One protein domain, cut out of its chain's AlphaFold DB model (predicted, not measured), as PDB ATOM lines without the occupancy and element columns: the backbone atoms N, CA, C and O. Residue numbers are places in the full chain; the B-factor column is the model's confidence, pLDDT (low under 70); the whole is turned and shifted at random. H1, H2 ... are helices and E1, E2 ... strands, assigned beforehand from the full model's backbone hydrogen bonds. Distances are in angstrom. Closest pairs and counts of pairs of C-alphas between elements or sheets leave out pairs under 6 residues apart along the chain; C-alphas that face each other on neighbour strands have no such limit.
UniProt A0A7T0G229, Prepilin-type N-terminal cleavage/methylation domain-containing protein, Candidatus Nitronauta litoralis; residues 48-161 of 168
ATOM      1  N   GLU A  48      -6.403  -9.909  -1.358       86.88
ATOM      2  CA  GLU A  48      -5.552  -8.952  -2.069       86.88
ATOM      3  C   GLU A  48      -4.948  -9.562  -3.339       86.88
ATOM      4  O   GLU A  48      -5.028  -8.944  -4.399       86.88
ATOM      5  N   ASP A  49      -4.425 -10.791  -3.270       86.69
ATOM      6  CA  ASP A  49      -3.884 -11.496  -4.440       86.69
ATOM      7  C   ASP A  49      -4.965 -11.731  -5.501       86.69
ATOM      8  O   ASP A  49      -4.728 -11.525  -6.694       86.69
ATOM      9  N   ILE A  50      -6.168 -12.119  -5.063       89.44
ATOM     10  CA  ILE A  50      -7.324 -12.332  -5.941       89.44
ATOM     11  C   ILE A  50      -7.723 -11.019  -6.625       89.44
ATOM     12  O   ILE A  50      -7.955 -10.999  -7.835       89.44
ATOM     13  N   ASN A  51      -7.795  -9.918  -5.879       92.75
ATOM     14  CA  ASN A  51      -8.137  -8.612  -6.435       92.75
ATOM     15  C   ASN A  51      -7.053  -8.125  -7.399       92.75
ATOM     16  O   ASN A  51      -7.356  -7.708  -8.511       92.75
ATOM     17  N   LEU A  52      -5.779  -8.271  -7.050       91.38
ATOM     18  CA  LEU A  52      -4.682  -7.918  -7.943       91.38
ATOM     19  C   LEU A  52      -4.735  -8.719  -9.252       91.38
ATOM     20  O   LEU A  52      -4.524  -8.169 -10.334       91.38
ATOM     21  N   GLN A  53      -5.044 -10.012  -9.170       92.25
ATOM     22  CA  GLN A  53      -5.223 -10.862 -10.342       92.25
ATOM     23  C   GLN A  53      -6.402 -10.404 -11.210       92.25
ATOM     24  O   GLN A  53      -6.218 -10.184 -12.406       92.25
ATOM     25  N   LYS A  54      -7.578 -10.173 -10.618       94.81
ATOM     26  CA  LYS A  54      -8.756  -9.672 -11.342       94.81
ATOM     27  C   LYS A  54      -8.500  -8.317 -12.002       94.81
ATOM     28  O   LYS A  54      -8.903  -8.094 -13.140       94.81
ATOM     29  N   ALA A  55      -7.790  -7.419 -11.318       95.25
ATOM     30  CA  ALA A  55      -7.434  -6.117 -11.862       95.25
ATOM     31  C   ALA A  55      -6.554  -6.259 -13.114       95.25
ATOM     32  O   ALA A  55      -6.824  -5.606 -14.124       95.25
ATOM     33  N   ARG A  56      -5.554  -7.154 -13.080       94.56
ATOM     34  CA  ARG A  56      -4.684  -7.474 -14.229       94.56
ATOM     35  C   ARG A  56      -5.468  -8.060 -15.392       94.56
ATOM     36  O   ARG A  56      -5.244  -7.663 -16.533       94.56
ATOM     37  N   GLU A  57      -6.371  -8.991 -15.106       95.56
ATOM     38  CA  GLU A  57      -7.247  -9.594 -16.110       95.56
ATOM     39  C   GLU A  57      -8.112  -8.528 -16.787       95.56
ATOM     40  O   GLU A  57      -8.181  -8.496 -18.014       95.56
ATOM     41  N   GLY A  58      -8.676  -7.587 -16.023       96.12
ATOM     42  CA  GLY A  58      -9.437  -6.467 -16.579       96.12
ATOM     43  C   GLY A  58      -8.597  -5.528 -17.454       96.12
ATOM     44  O   GLY A  58      -9.027  -5.176 -18.552       96.12
ATOM     45  N   VAL A  59      -7.363  -5.188 -17.048       95.88
ATOM     46  CA  VAL A  59      -6.436  -4.414 -17.903       95.88
ATOM     47  C   VAL A  59      -6.139  -5.163 -19.204       95.88
ATOM     48  O   VAL A  59      -6.188  -4.574 -20.283       95.88
ATOM     49  N   MET A  60      -5.857  -6.465 -19.128       95.69
ATOM     50  CA  MET A  60      -5.562  -7.296 -20.300       95.69
ATOM     51  C   MET A  60      -6.768  -7.428 -21.235       95.69
ATOM     52  O   MET A  60      -6.607  -7.358 -22.453       95.69
ATOM     53  N   PHE A  61      -7.970  -7.566 -20.678       96.50
ATOM     54  CA  PHE A  61      -9.225  -7.601 -21.424       96.50
ATOM     55  C   PHE A  61      -9.443  -6.304 -22.214       96.50
ATOM     56  O   PHE A  61      -9.622  -6.335 -23.433       96.50
ATOM     57  N   LEU A  62      -9.324  -5.153 -21.549       96.69
ATOM     58  CA  LEU A  62      -9.453  -3.839 -22.182       96.69
ATOM     59  C   LEU A  62      -8.371  -3.599 -23.243       96.69
ATOM     60  O   LEU A  62      -8.666  -3.131 -24.345       96.69
ATOM     61  N   LYS A  63      -7.123  -3.979 -22.954       95.38
ATOM     62  CA  LYS A  63      -6.017  -3.921 -23.917       95.38
ATOM     63  C   LYS A  63      -6.297  -4.756 -25.161       95.38
ATOM     64  O   LYS A  63      -6.006  -4.310 -26.270       95.38
ATOM     65  N   SER A  64      -6.832  -5.962 -24.986       96.00
ATOM     66  CA  SER A  64      -7.172  -6.848 -26.097       96.00
ATOM     67  C   SER A  64      -8.222  -6.205 -27.006       96.00
ATOM     68  O   SER A  64      -8.006  -6.148 -28.216       96.00
ATOM     69  N   GLY A  65      -9.275  -5.615 -26.431       96.31
ATOM     70  CA  GLY A  65     -10.279  -4.861 -27.187       96.31
ATOM     71  C   GLY A  65      -9.694  -3.662 -27.944       96.31
ATOM     72  O   GLY A  65     -10.009  -3.457 -29.114       96.31
ATOM     73  N   LEU A  66      -8.780  -2.906 -27.322       95.38
ATOM     74  CA  LEU A  66      -8.071  -1.796 -27.982       95.38
ATOM     75  C   LEU A  66      -7.205  -2.285 -29.152       95.38
ATOM     76  O   LEU A  66      -7.141  -1.632 -30.196       95.38
ATOM     77  N   GLY A  67      -6.543  -3.430 -28.977       94.88
ATOM     78  CA  GLY A  67      -5.755  -4.087 -30.014       94.88
ATOM     79  C   GLY A  67      -6.612  -4.520 -31.200       94.88
ATOM     80  O   GLY A  67      -6.269  -4.190 -32.333       94.88
ATOM     81  N   ALA A  68      -7.742  -5.184 -30.940       96.00
ATOM     82  CA  ALA A  68      -8.689  -5.614 -31.968       96.00
ATOM     83  C   ALA A  68      -9.264  -4.419 -32.745       96.00
ATOM     84  O   ALA A  68      -9.157  -4.377 -33.967       96.00
ATOM     85  N   TYR A  69      -9.742  -3.388 -32.038       95.81
ATOM     86  CA  TYR A  69     -10.236  -2.148 -32.644       95.81
ATOM     87  C   TYR A  69      -9.210  -1.513 -33.592       95.81
ATOM     88  O   TYR A  69      -9.530  -1.120 -34.715       95.81
ATOM     89  N   SER A  70      -7.959  -1.416 -33.137       93.94
ATOM     90  CA  SER A  70      -6.891  -0.777 -33.913       93.94
ATOM     91  C   SER A  70      -6.485  -1.618 -35.124       93.94
ATOM     92  O   SER A  70      -6.184  -1.068 -36.185       93.94
ATOM     93  N   PHE A  71      -6.485  -2.944 -34.971       95.69
ATOM     94  CA  PHE A  71      -6.157  -3.892 -36.030       95.69
ATOM     95  C   PHE A  71      -7.203  -3.873 -37.151       95.69
ATOM     96  O   PHE A  71      -6.844  -3.670 -38.312       95.69
ATOM     97  N   ASP A  72      -8.485  -3.985 -36.804       96.31
ATOM     98  CA  ASP A  72      -9.582  -4.063 -37.772       96.31
ATOM     99  C   ASP A  72      -9.778  -2.745 -38.526       96.31
ATOM    100  O   ASP A  72      -9.957  -2.727 -39.746       96.31
ATOM    101  N   LEU A  73      -9.690  -1.613 -37.822       93.56
ATOM    102  CA  LEU A  73      -9.904  -0.295 -38.424       93.56
ATOM    103  C   LEU A  73      -8.638   0.320 -39.023       93.56
ATOM    104  O   LEU A  73      -8.729   1.376 -39.653       93.56
ATOM    105  N   LYS A  74      -7.465  -0.300 -38.822       93.44
ATOM    106  CA  LYS A  74      -6.141   0.243 -39.188       93.44
ATOM    107  C   LYS A  74      -5.936   1.681 -38.695       93.44
ATOM    108  O   LYS A  74      -5.284   2.496 -39.347       93.44
ATOM    109  N   LYS A  75      -6.536   2.002 -37.550       90.00
ATOM    110  CA  LYS A  75      -6.514   3.318 -36.909       90.00
ATOM    111  C   LYS A  75      -5.817   3.206 -35.559       90.00
ATOM    112  O   LYS A  75      -5.803   2.125 -34.973       90.00
ATOM    113  N   PRO A  76      -5.238   4.303 -35.045       91.06
ATOM    114  CA  PRO A  76      -4.766   4.307 -33.672       91.06
ATOM    115  C   PRO A  76      -5.931   4.027 -32.702       91.06
ATOM    116  O   PRO A  76      -7.090   4.294 -33.047       91.06
ATOM    117  N   PRO A  77      -5.632   3.539 -31.483       92.75
ATOM    118  CA  PRO A  77      -6.612   3.464 -30.407       92.75
ATOM    119  C   PRO A  77      -7.365   4.799 -30.236       92.75
ATOM    120  O   PRO A  77      -6.776   5.856 -30.498       92.75
ATOM    121  N   PRO A  78      -8.641   4.785 -29.809       93.81
ATOM    122  CA  PRO A  78      -9.437   6.004 -29.662       93.81
ATOM    123  C   PRO A  78      -8.813   6.956 -28.636       93.81
ATOM    124  O   PRO A  78      -8.178   6.517 -27.681       93.81
ATOM    125  N   SER A  79      -8.968   8.268 -28.800       93.81
ATOM    126  CA  SER A  79      -8.547   9.214 -27.761       93.81
ATOM    127  C   SER A  79      -9.643   9.405 -26.705       93.81
ATOM    128  O   SER A  79     -10.809   9.079 -26.938       93.81
ATOM    129  N   LYS A  80      -9.314  10.016 -25.553       89.38
ATOM    130  CA  LYS A  80     -10.346  10.439 -24.578       89.38
ATOM    131  C   LYS A  80     -11.383  11.384 -25.208       89.38
ATOM    132  O   LYS A  80     -12.546  11.339 -24.828       89.38
ATOM    133  N   LYS A  81     -10.981  12.219 -26.176       88.81
ATOM    134  CA  LYS A  81     -11.886  13.163 -26.860       88.81
ATOM    135  C   LYS A  81     -12.884  12.459 -27.777       88.81
ATOM    136  O   LYS A  81     -13.990  12.953 -27.946       88.81
ATOM    137  N   ASP A  82     -12.509  11.299 -28.310       87.38
ATOM    138  CA  ASP A  82     -13.354  10.499 -29.202       87.38
ATOM    139  C   ASP A  82     -14.315   9.577 -28.431       87.38
ATOM    140  O   ASP A  82     -15.064   8.814 -29.038       87.38
ATOM    141  N   GLY A  83     -14.302   9.642 -27.095       89.56
ATOM    142  CA  GLY A  83     -15.117   8.800 -26.224       89.56
ATOM    143  C   GLY A  83     -14.389   7.586 -25.647       89.56
ATOM    144  O   GLY A  83     -15.063   6.687 -25.168       89.56
ATOM    145  N   GLY A  84     -13.053   7.528 -25.704       93.00
ATOM    146  CA  GLY A  84     -12.251   6.611 -24.887       93.00
ATOM    147  C   GLY A  84     -12.591   5.123 -25.038       93.00
ATOM    148  O   GLY A  84     -12.691   4.603 -26.150       93.00
ATOM    149  N   LEU A  85     -12.724   4.427 -23.904       94.56
ATOM    150  CA  LEU A  85     -12.999   2.986 -23.861       94.56
ATOM    151  C   LEU A  85     -14.438   2.658 -24.285       94.56
ATOM    152  O   LEU A  85     -14.717   1.566 -24.772       94.56
ATOM    153  N   GLU A  86     -15.356   3.608 -24.162       95.19
ATOM    154  CA  GLU A  86     -16.767   3.464 -24.498       95.19
ATOM    155  C   GLU A  86     -16.978   3.289 -26.007       95.19
ATOM    156  O   GLU A  86     -17.953   2.666 -26.435       95.19
ATOM    157  N   VAL A  87     -16.041   3.775 -26.828       95.69
ATOM    158  CA  VAL A  87     -16.015   3.516 -28.278       95.69
ATOM    159  C   VAL A  87     -15.964   2.019 -28.565       95.69
ATOM    160  O   VAL A  87     -16.633   1.553 -29.483       95.69
ATOM    161  N   LEU A  88     -15.223   1.251 -27.765       95.62
ATOM    162  CA  LEU A  88     -15.066  -0.187 -27.973       95.62
ATOM    163  C   LEU A  88     -16.368  -0.931 -27.682       95.62
ATOM    164  O   LEU A  88     -16.667  -1.907 -28.365       95.62
ATOM    165  N   VAL A  89     -17.157  -0.449 -26.719       95.69
ATOM    166  CA  VAL A  89     -18.490  -0.994 -26.435       95.69
ATOM    167  C   VAL A  89     -19.434  -0.711 -27.598       95.69
ATOM    168  O   VAL A  89     -20.072  -1.619 -28.121       95.69
ATOM    169  N   LYS A  90     -19.473   0.540 -28.073       94.38
ATOM    170  CA  LYS A  90     -20.324   0.936 -29.209       94.38
ATOM    171  C   LYS A  90     -19.972   0.200 -30.501       94.38
ATOM    172  O   LYS A  90     -20.858  -0.095 -31.293       94.38
ATOM    173  N   ALA A  91     -18.690  -0.077 -30.710       93.12
ATOM    174  CA  ALA A  91     -18.197  -0.792 -31.878       93.12
ATOM    175  C   ALA A  91     -18.236  -2.327 -31.725       93.12
ATOM    176  O   ALA A  91     -17.883  -3.028 -32.668       93.12
ATOM    177  N   GLY A  92     -18.673  -2.855 -30.574       95.00
ATOM    178  CA  GLY A  92     -18.863  -4.292 -30.350       95.00
ATOM    179  C   GLY A  92     -17.596  -5.085 -30.006       95.00
ATOM    180  O   GLY A  92     -17.649  -6.309 -29.965       95.00
ATOM    181  N   TYR A  93     -16.472  -4.420 -29.724       95.12
ATOM    182  CA  TYR A  93     -15.237  -5.078 -29.271       95.12
ATOM    183  C   TYR A  93     -15.272  -5.446 -27.784       95.12
ATOM    184  O   TYR A  93     -14.514  -6.306 -27.345       95.12
ATOM    185  N   LEU A  94     -16.138  -4.790 -27.008       95.56
ATOM    186  CA  LEU A  94     -16.391  -5.080 -25.599       95.56
ATOM    187  C   LEU A  94     -17.901  -5.147 -25.359       95.56
ATOM    188  O   LEU A  94     -18.655  -4.368 -25.933       95.56
ATOM    189  N   SER A  95     -18.347  -6.030 -24.466       94.50
ATOM    190  CA  SER A  95     -19.739  -6.035 -23.996       94.50
ATOM    191  C   SER A  95     -20.031  -4.846 -23.077       94.50
ATOM    192  O   SER A  95     -21.076  -4.210 -23.174       94.50
ATOM    193  N   SER A  96     -19.087  -4.530 -22.193       94.44
ATOM    194  CA  SER A  96     -19.110  -3.380 -21.294       94.44
ATOM    195  C   SER A  96     -17.688  -3.050 -20.846       94.44
ATOM    196  O   SER A  96     -16.811  -3.916 -20.864       94.44
ATOM    197  N   VAL A  97     -17.463  -1.820 -20.385       94.44
ATOM    198  CA  VAL A  97     -16.230  -1.475 -19.665       94.44
ATOM    199  C   VAL A  97     -16.386  -1.970 -18.220       94.44
ATOM    200  O   VAL A  97     -17.286  -1.487 -17.530       94.44
ATOM    201  N   PRO A  98     -15.593  -2.954 -17.756       95.06
ATOM    202  CA  PRO A  98     -15.675  -3.421 -16.378       95.06
ATOM    203  C   PRO A  98     -15.140  -2.359 -15.412       95.06
ATOM    204  O   PRO A  98     -14.347  -1.498 -15.793       95.06
ATOM    205  N   THR A  99     -15.534  -2.453 -14.147       95.56
ATOM    206  CA  THR A  99     -14.852  -1.765 -13.043       95.56
ATOM    207  C   THR A  99     -13.755  -2.658 -12.485       95.56
ATOM    208  O   THR A  99     -13.802  -3.884 -12.630       95.56
ATOM    209  N   ASP A 100     -12.768  -2.059 -11.833       95.44
ATOM    210  CA  ASP A 100     -11.758  -2.826 -11.121       95.44
ATOM    211  C   ASP A 100     -12.340  -3.484  -9.843       95.44
ATOM    212  O   ASP A 100     -13.482  -3.213  -9.451       95.44
ATOM    213  N   PRO A 101     -11.586  -4.377  -9.178       95.69
ATOM    214  CA  PRO A 101     -12.055  -5.111  -7.996       95.69
ATOM    215  C   PRO A 101     -12.318  -4.253  -6.757       95.69
ATOM    216  O   PRO A 101     -12.950  -4.732  -5.817       95.69
ATOM    217  N   TRP A 102     -11.837  -3.011  -6.748       94.94
ATOM    218  CA  TRP A 102     -12.061  -2.037  -5.682       94.94
ATOM    219  C   TRP A 102     -13.196  -1.062  -6.022       94.94
ATOM    220  O   TRP A 102     -13.534  -0.202  -5.214       94.94
ATOM    221  N   GLY A 103     -13.833  -1.231  -7.186       94.31
ATOM    222  CA  GLY A 103     -14.956  -0.420  -7.646       94.31
ATOM    223  C   GLY A 103     -14.544   0.841  -8.402       94.31
ATOM    224  O   GLY A 103     -15.413   1.641  -8.751       94.31
ATOM    225  N   ASN A 104     -13.256   1.030  -8.692       94.44
ATOM    226  CA  ASN A 104     -12.795   2.167  -9.475       94.44
ATOM    227  C   ASN A 104     -12.950   1.898 -10.976       94.44
ATOM    228  O   ASN A 104     -12.902   0.765 -11.463       94.44
ATOM    229  N   ILE A 105     -13.109   2.978 -11.736       94.56
ATOM    230  CA  ILE A 105     -13.118   2.926 -13.198       94.56
ATOM    231  C   ILE A 105     -11.669   2.854 -13.691       94.56
ATOM    232  O   ILE A 105     -10.807   3.608 -13.223       94.56
ATOM    233  N   TYR A 106     -11.408   1.983 -14.668       95.25
ATOM    234  CA  TYR A 106     -10.110   1.928 -15.339       95.25
ATOM    235  C   TYR A 106      -9.777   3.261 -16.012       95.25
ATOM    236  O   TYR A 106     -10.584   3.852 -16.728       95.25
ATOM    237  N   GLN A 107      -8.551   3.717 -15.807       94.00
ATOM    238  CA  GLN A 107      -8.027   4.929 -16.405       94.00
ATOM    239  C   GLN A 107      -7.405   4.609 -17.757       94.00
ATOM    240  O   GLN A 107      -6.588   3.697 -17.881       94.00
ATOM    241  N   TYR A 108      -7.789   5.379 -18.770       95.19
ATOM    242  CA  TYR A 108      -7.289   5.226 -20.130       95.19
ATOM    243  C   TYR A 108      -6.925   6.577 -20.736       95.19
ATOM    244  O   TYR A 108      -7.825   7.348 -21.048       95.19
ATOM    245  N   ASP A 109      -5.640   6.874 -20.931       92.81
ATOM    246  CA  ASP A 109      -5.157   8.124 -21.531       92.81
ATOM    247  C   ASP A 109      -4.461   7.866 -22.871       92.81
ATOM    248  O   ASP A 109      -3.549   7.052 -22.966       92.81
ATOM    249  N   ASN A 110      -4.861   8.603 -23.907       92.88
ATOM    250  CA  ASN A 110      -4.233   8.581 -25.225       92.88
ATOM    251  C   ASN A 110      -4.164  10.025 -25.766       92.88
ATOM    252  O   ASN A 110      -5.223  10.624 -25.999       92.88
ATOM    253  N   PRO A 111      -2.963  10.620 -25.916       91.00
ATOM    254  CA  PRO A 111      -1.649   9.997 -25.723       91.00
ATOM    255  C   PRO A 111      -1.335   9.660 -24.254       91.00
ATOM    256  O   PRO A 111      -1.859  10.306 -23.341       91.00
ATOM    257  N   GLY A 112      -0.475   8.661 -24.032       88.75
ATOM    258  CA  GLY A 112      -0.031   8.254 -22.694       88.75
ATOM    259  C   GLY A 112       0.715   9.379 -21.966       88.75
ATOM    260  O   GLY A 112       1.586  10.039 -22.535       88.75
ATOM    261  N   LYS A 113       0.375   9.608 -20.696       86.44
ATOM    262  CA  LYS A 113       0.919  10.658 -19.818       86.44
ATOM    263  C   LYS A 113       1.979  10.142 -18.843       86.44
ATOM    264  O   LYS A 113       2.901  10.878 -18.508       86.44
ATOM    265  N   VAL A 114       1.842   8.901 -18.383       81.94
ATOM    266  CA  VAL A 114       2.638   8.274 -17.322       81.94
ATOM    267  C   VAL A 114       3.697   7.354 -17.913       81.94
ATOM    268  O   VAL A 114       4.870   7.457 -17.552       81.94
ATOM    269  N   SER A 115       3.328   6.462 -18.838       79.62
ATOM    270  CA  SER A 115       4.257   5.434 -19.316       79.62
ATOM    271  C   SER A 115       5.176   5.911 -20.443       79.62
ATOM    272  O   SER A 115       6.104   5.191 -20.816       79.62
ATOM    273  N   GLY A 116       4.882   7.064 -21.054       77.62
ATOM    274  CA  GLY A 116       5.558   7.548 -22.263       77.62
ATOM    275  C   GLY A 116       5.328   6.666 -23.501       77.62
ATOM    276  O   GLY A 116       6.151   6.676 -24.415       77.62
ATOM    277  N   ARG A 117       4.255   5.861 -23.515       85.69
ATOM    278  CA  ARG A 117       3.825   5.050 -24.669       85.69
ATOM    279  C   ARG A 117       2.702   5.765 -25.426       85.69
ATOM    280  O   ARG A 117       2.289   6.859 -25.050       85.69
ATOM    281  N   SER A 118       2.203   5.142 -26.496       87.50
ATOM    282  CA  SER A 118       1.079   5.674 -27.279       87.50
ATOM    283  C   SER A 118      -0.166   5.905 -26.425       87.50
ATOM    284  O   SER A 118      -0.805   6.936 -26.574       87.50
ATOM    285  N   TYR A 119      -0.472   5.002 -25.497       92.69
ATOM    286  CA  TYR A 119      -1.537   5.170 -24.516       92.69
ATOM    287  C   TYR A 119      -1.137   4.569 -23.166       92.69
ATOM    288  O   TYR A 119      -0.271   3.692 -23.097       92.69
ATOM    289  N   ASP A 120      -1.823   5.016 -22.122       92.88
ATOM    290  CA  ASP A 120      -1.801   4.450 -20.782       92.88
ATOM    291  C   ASP A 120      -3.142   3.773 -20.499       92.88
ATOM    292  O   ASP A 120      -4.194   4.339 -20.787       92.88
ATOM    293  N   LEU A 121      -3.106   2.581 -19.906       94.75
ATOM    294  CA  LEU A 121      -4.274   1.871 -19.395       94.75
ATOM    295  C   LEU A 121      -3.934   1.276 -18.026       94.75
ATOM    296  O   LEU A 121      -2.967   0.517 -17.924       94.75
ATOM    297  N   TYR A 122      -4.688   1.627 -16.986       93.94
ATOM    298  CA  TYR A 122      -4.380   1.228 -15.611       93.94
ATOM    299  C   TYR A 122      -5.595   1.277 -14.674       93.94
ATOM    300  O   TYR A 122      -6.561   1.993 -14.925       93.94
ATOM    301  N   SER A 123      -5.550   0.499 -13.595       94.81
ATOM    302  CA  SER A 123      -6.427   0.625 -12.423       94.81
ATOM    303  C   SER A 123      -5.679   1.371 -11.318       94.81
ATOM    304  O   SER A 123      -4.475   1.174 -11.163       94.81
ATOM    305  N   LEU A 124      -6.417   2.198 -10.572       91.19
ATOM    306  CA  LEU A 124      -5.935   2.985  -9.429       91.19
ATOM    307  C   LEU A 124      -5.752   2.142  -8.154       91.19
ATOM    308  O   LEU A 124      -5.539   2.683  -7.079       91.19
ATOM    309  N   GLY A 125      -5.941   0.824  -8.246       90.56
ATOM    310  CA  GLY A 125      -5.731  -0.069  -7.120       90.56
ATOM    311  C   GLY A 125      -6.684   0.165  -5.933       90.56
ATOM    312  O   GLY A 125      -7.758   0.758  -6.077       90.56
ATOM    313  N   PRO A 126      -6.312  -0.350  -4.750       89.75
ATOM    314  CA  PRO A 126      -7.072  -0.192  -3.513       89.75
ATOM    315  C   PRO A 126      -7.261   1.251  -3.038       89.75
ATOM    316  O   PRO A 126      -8.269   1.538  -2.390       89.75
ATOM    317  N   ASP A 127      -6.295   2.140  -3.283       88.06
ATOM    318  CA  ASP A 127      -6.296   3.493  -2.716       88.06
ATOM    319  C   ASP A 127      -7.063   4.525  -3.570       88.06
ATOM    320  O   ASP A 127      -7.391   5.617  -3.084       88.06
ATOM    321  N   GLY A 128      -7.385   4.165  -4.819       87.81
ATOM    322  CA  GLY A 128      -8.124   5.003  -5.760       87.81
ATOM    323  C   GLY A 128      -7.333   6.224  -6.237       87.81
ATOM    324  O   GLY A 128      -7.931   7.205  -6.692       87.81
ATOM    325  N   LYS A 129      -6.006   6.217  -6.112       87.00
ATOM    326  CA  LYS A 129      -5.113   7.313  -6.494       87.00
ATOM    327  C   LYS A 129      -3.966   6.771  -7.331       87.00
ATOM    328  O   LYS A 129      -3.690   5.591  -7.352       87.00
ATOM    329  N   ILE A 130      -3.299   7.667  -8.056       82.50
ATOM    330  CA  ILE A 130      -2.114   7.280  -8.826       82.50
ATOM    331  C   ILE A 130      -0.976   7.037  -7.837       82.50
ATOM    332  O   ILE A 130      -0.511   7.975  -7.180       82.50
ATOM    333  N   SER A 131      -0.554   5.785  -7.728       83.12
ATOM    334  CA  SER A 131       0.298   5.296  -6.651       83.12
ATOM    335  C   SER A 131       1.143   4.090  -7.115       83.12
ATOM    336  O   SER A 131       1.198   3.737  -8.295       83.12
ATOM    337  N   GLU A 132       1.934   3.494  -6.221       81.25
ATOM    338  CA  GLU A 132       2.769   2.332  -6.552       81.25
ATOM    339  C   GLU A 132       1.991   1.011  -6.649       81.25
ATOM    340  O   GLU A 132       2.529   0.045  -7.199       81.25
ATOM    341  N   ASP A 133       0.775   0.967  -6.107       83.00
ATOM    342  CA  ASP A 133      -0.163  -0.161  -6.122       83.00
ATOM    343  C   ASP A 133      -1.024  -0.227  -7.396       83.00
ATOM    344  O   ASP A 133      -1.737  -1.215  -7.596       83.00
ATOM    345  N   ASP A 134      -0.887   0.757  -8.290       86.38
ATOM    346  CA  ASP A 134      -1.544   0.790  -9.594       86.38
ATOM    347  C   ASP A 134      -1.267  -0.476 -10.418       86.38
ATOM    348  O   ASP A 134      -0.121  -0.887 -10.659       86.38
ATOM    349  N   VAL A 135      -2.336  -1.043 -10.972       91.00
ATOM    350  CA  VAL A 135      -2.245  -2.158 -11.917       91.00
ATOM    351  C   VAL A 135      -2.292  -1.599 -13.324       91.00
ATOM    352  O   VAL A 135      -3.361  -1.311 -13.857       91.00
ATOM    353  N   ALA A 136      -1.122  -1.446 -13.934       91.44
ATOM    354  CA  ALA A 136      -0.975  -0.753 -15.208       91.44
ATOM    355  C   ALA A 136      -0.483  -1.661 -16.336       91.44
ATOM    356  O   ALA A 136       0.376  -2.509 -16.113       91.44
ATOM    357  N   ASP A 137      -0.926  -1.427 -17.575       91.38
ATOM    358  CA  ASP A 137      -0.509  -2.207 -18.750       91.38
ATOM    359  C   ASP A 137       1.019  -2.234 -18.935       91.38
ATOM    360  O   ASP A 137       1.634  -3.253 -19.263       91.38
ATOM    361  N   TRP A 138       1.677  -1.104 -18.686       85.38
ATOM    362  CA  TRP A 138       3.130  -1.014 -18.814       85.38
ATOM    363  C   TRP A 138       3.897  -1.702 -17.685       85.38
ATOM    364  O   TRP A 138       5.109  -1.880 -17.821       85.38
ATOM    365  N   ASN A 139       3.215  -2.096 -16.606       85.19
ATOM    366  CA  ASN A 139       3.805  -2.709 -15.424       85.19
ATOM    367  C   ASN A 139       2.897  -3.782 -14.785       85.19
ATOM    368  O   ASN A 139       2.836  -3.893 -13.564       85.19
ATOM    369  N   LEU A 140       2.223  -4.602 -15.601       83.56
ATOM    370  CA  LEU A 140       1.180  -5.549 -15.158       83.56
ATOM    371  C   LEU A 140       1.599  -6.447 -13.984       83.56
ATOM    372  O   LEU A 140       0.802  -6.735 -13.091       83.56
ATOM    373  N   TYR A 141       2.858  -6.886 -13.983       78.19
ATOM    374  CA  TYR A 141       3.425  -7.781 -12.969       78.19
ATOM    375  C   TYR A 141       4.560  -7.148 -12.173       78.19
ATOM    376  O   TYR A 141       5.257  -7.860 -11.444       78.19
ATOM    377  N   GLY A 142       4.797  -5.842 -12.321       65.75
ATOM    378  CA  GLY A 142       5.785  -5.180 -11.487       65.75
ATOM    379  C   GLY A 142       5.295  -5.274 -10.063       65.75
ATOM    380  O   GLY A 142       4.326  -4.614  -9.707       65.75
ATOM    381  N   LYS A 143       5.914  -6.151  -9.265       49.50
ATOM    382  CA  LYS A 143       5.546  -6.246  -7.860       49.50
ATOM    383  C   LYS A 143       5.699  -4.858  -7.244       49.50
ATOM    384  O   LYS A 143       6.562  -4.078  -7.663       49.50
ATOM    385  N   VAL A 144       4.953  -4.645  -6.171       48.44
ATOM    386  CA  VAL A 144       5.364  -3.837  -5.025       48.44
ATOM    387  C   VAL A 144       6.726  -4.372  -4.532       48.44
ATOM    388  O   VAL A 144       6.850  -5.033  -3.507       48.44
ATOM    389  N   TYR A 145       7.782  -4.212  -5.329       36.22
ATOM    390  CA  TYR A 145       9.150  -4.488  -4.943       36.22
ATOM    391  C   TYR A 145       9.629  -3.211  -4.271       36.22
ATOM    392  O   TYR A 145      10.098  -2.287  -4.936       36.22
ATOM    393  N   ARG A 146       9.554  -3.173  -2.939       41.50
ATOM    394  CA  ARG A 146      10.461  -2.329  -2.162       41.50
ATOM    395  C   ARG A 146      11.891  -2.713  -2.560       41.50
ATOM    396  O   ARG A 146      12.412  -3.716  -2.087       41.50
ATOM    397  N   GLY A 147      12.512  -1.931  -3.441       44.75
ATOM    398  CA  GLY A 147      13.956  -1.967  -3.669       44.75
ATOM    399  C   GLY A 147      14.424  -2.229  -5.106       44.75
ATOM    400  O   GLY A 147      14.203  -3.284  -5.684       44.75
ATOM    401  N   THR A 148      15.202  -1.254  -5.593       41.91
ATOM    402  CA  THR A 148      16.424  -1.374  -6.425       41.91
ATOM    403  C   THR A 148      16.370  -1.515  -7.953       41.91
ATOM    404  O   THR A 148      17.436  -1.460  -8.572       41.91
ATOM    405  N   SER A 149      15.217  -1.535  -8.630       49.53
ATOM    406  CA  SER A 149      15.237  -1.511 -10.109       49.53
ATOM    407  C   SER A 149      15.547  -0.116 -10.684       49.53
ATOM    408  O   SER A 149      14.907   0.878 -10.342       49.53
ATOM    409  N   ARG A 150      16.504  -0.023 -11.625       53.41
ATOM    410  CA  ARG A 150      16.838   1.221 -12.362       53.41
ATOM    411  C   ARG A 150      15.640   1.817 -13.120       53.41
ATOM    412  O   ARG A 150      15.627   3.020 -13.371       53.41
ATOM    413  N   ILE A 151      14.649   0.993 -13.461       52.53
ATOM    414  CA  ILE A 151      13.406   1.411 -14.124       52.53
ATOM    415  C   ILE A 151      12.469   2.113 -13.125       52.53
ATOM    416  O   ILE A 151      11.863   3.123 -13.480       52.53
ATOM    417  N   ALA A 152      12.449   1.673 -11.859       50.22
ATOM    418  CA  ALA A 152      11.660   2.301 -10.795       50.22
ATOM    419  C   ALA A 152      12.090   3.760 -10.559       50.22
ATOM    420  O   ALA A 152      11.261   4.657 -10.594       50.22
ATOM    421  N   ARG A 153      13.401   4.048 -10.529       57.50
ATOM    422  CA  ARG A 153      13.900   5.429 -10.337       57.50
ATOM    423  C   ARG A 153      13.450   6.428 -11.407       57.50
ATOM    424  O   ARG A 153      13.371   7.624 -11.126       57.50
ATOM    425  N   LYS A 154      13.229   5.983 -12.651       59.19
ATOM    426  CA  LYS A 154      12.692   6.860 -13.708       59.19
ATOM    427  C   LYS A 154      11.199   7.118 -13.499       59.19
ATOM    428  O   LYS A 154      10.775   8.250 -13.709       59.19
ATOM    429  N   ARG A 155      10.447   6.106 -13.052       57.53
ATOM    430  CA  ARG A 155       9.027   6.220 -12.689       57.53
ATOM    431  C   ARG A 155       8.830   7.175 -11.517       57.53
ATOM    432  O   ARG A 155       8.037   8.098 -11.640       57.53
ATOM    433  N   ASP A 156       9.605   7.029 -10.447       57.50
ATOM    434  CA  ASP A 156       9.461   7.855  -9.239       57.50
ATOM    435  C   ASP A 156       9.698   9.342  -9.549       57.50
ATOM    436  O   ASP A 156       9.011  10.217  -9.035       57.50
ATOM    437  N   ARG A 157      10.610   9.642 -10.487       62.06
ATOM    438  CA  ARG A 157      10.816  11.007 -11.003       62.06
ATOM    439  C   ARG A 157       9.670  11.530 -11.870       62.06
ATOM    440  O   ARG A 157       9.522  12.744 -11.966       62.06
ATOM    441  N   ALA A 158       8.935  10.661 -12.559       60.84
ATOM    442  CA  ALA A 158       7.777  11.050 -13.361       60.84
ATOM    443  C   ALA A 158       6.542  11.267 -12.472       60.84
ATOM    444  O   ALA A 158       5.859  12.274 -12.632       60.84
ATOM    445  N   LEU A 159       6.324  10.391 -11.485       56.31
ATOM    446  CA  LEU A 159       5.264  10.516 -10.481       56.31
ATOM    447  C   LEU A 159       5.461  11.749  -9.590       56.31
ATOM    448  O   LEU A 159       4.520  12.502  -9.387       56.31
ATOM    449  N   ALA A 160       6.691  12.041  -9.156       60.38
ATOM    450  CA  ALA A 160       6.985  13.247  -8.373       60.38
ATOM    451  C   ALA A 160       6.730  14.567  -9.128       60.38
ATOM    452  O   ALA A 160       6.648  15.619  -8.507       60.38
ATOM    453  N   LYS A 161       6.633  14.532 -10.464       61.78
ATOM    454  CA  LYS A 161       6.283  15.701 -11.288       61.78
ATOM    455  C   LYS A 161       4.782  15.834 -11.536       61.78
ATOM    456  O   LYS A 161       4.355  16.833 -12.105       61.78
TER     457      LYS A 161
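What this domain is: This is residues 48 to 161 of the 168 residues of the protein "Prepilin-type N-terminal cleavage/methylation domain-containing protein" of Candidatus Nitronauta litoralis (UniProt A0A7T0G229). A small antiparallel hairpin of two short strands, E1 and E2, lies in the middle, and one long helix, H1, runs past it on the E2 side; long loops fill much of the rest. The short helix H2 lies near one end of the domain's length and H3 near the other, with residues 146 to 151 before and into H3 sticking out. The 114 printed residues hold three named helices and two named strands, in the order H1, H2, E1, E2, H3. The class is mostly helix, with 41 residues in helices and 7 in strands, so that under half of the residues are in named elements. The whole is compact, with a radius of gyration of the C-alphas of 14.4 A and spans of 42 by 28 by 20 A.

Where its parts are: Strand E1 is residues 107 to 109, 6.7 A from first to last C-alpha, and E2 is residues 120 to 123, 10.3 A, with C-alpha 120 at (-1.801, 4.450, -20.782). Helix H1 is residues 48 to 73, 37.6 A long, beginning with C-alpha 48 at (-5.552, -8.952, -2.069). Helix H2 is residues 86 to 90, 6.4 A. Helix H3 is residues 150 to 159, 15.0 A, ending with C-alpha 159 at (5.264, 10.516, -10.481).

How they stand to each other: The hairpin E1 and E2 is antiparallel, with 171 degrees between the strand directions. The C-alphas of Tyr 108 and Leu 121 face each other at 4.6 A. N 107 and O 122 are 2.8 A apart and N 120 and O 109 are 2.8 A apart, both within hydrogen-bond range. Residues 122 to 123 of E2 also pair, antiparallel, with residues 135 to 136, a short pairing outside the named strands. H1 has 5 pairs of C-alphas within 8 A of E2, the closest being those of Val 59 and Tyr 122, 6.4 A apart. H1 and E1 are apart. H1 and H2 only just touch, with 3 pairs of C-alphas within 8 A, through residues 65 to 69 of H1 alone; the closest C-alphas are those of Gly 65 and Leu 88, 6.7 A apart. H3 touches no helix, and it is apart from E1. Every O i to N i+4 pair is within hydrogen-bond range in H1 and H2; in H3 5 of 6 are.

The domain as a whole: The two C-alphas farthest apart are those of Lys 90 and Thr 148, 43.3 A. The printed part, residues 48 to 161, has no cut. The links H1 to H2, H2 to E1 and E2 to H3 are long, with 12, 16 and 26 residues, while E1 to E2 is short with 10. The mean pLDDT of the printed part is 85.0, and residues 142 to 161 are under 70; H3 has a mean of 57.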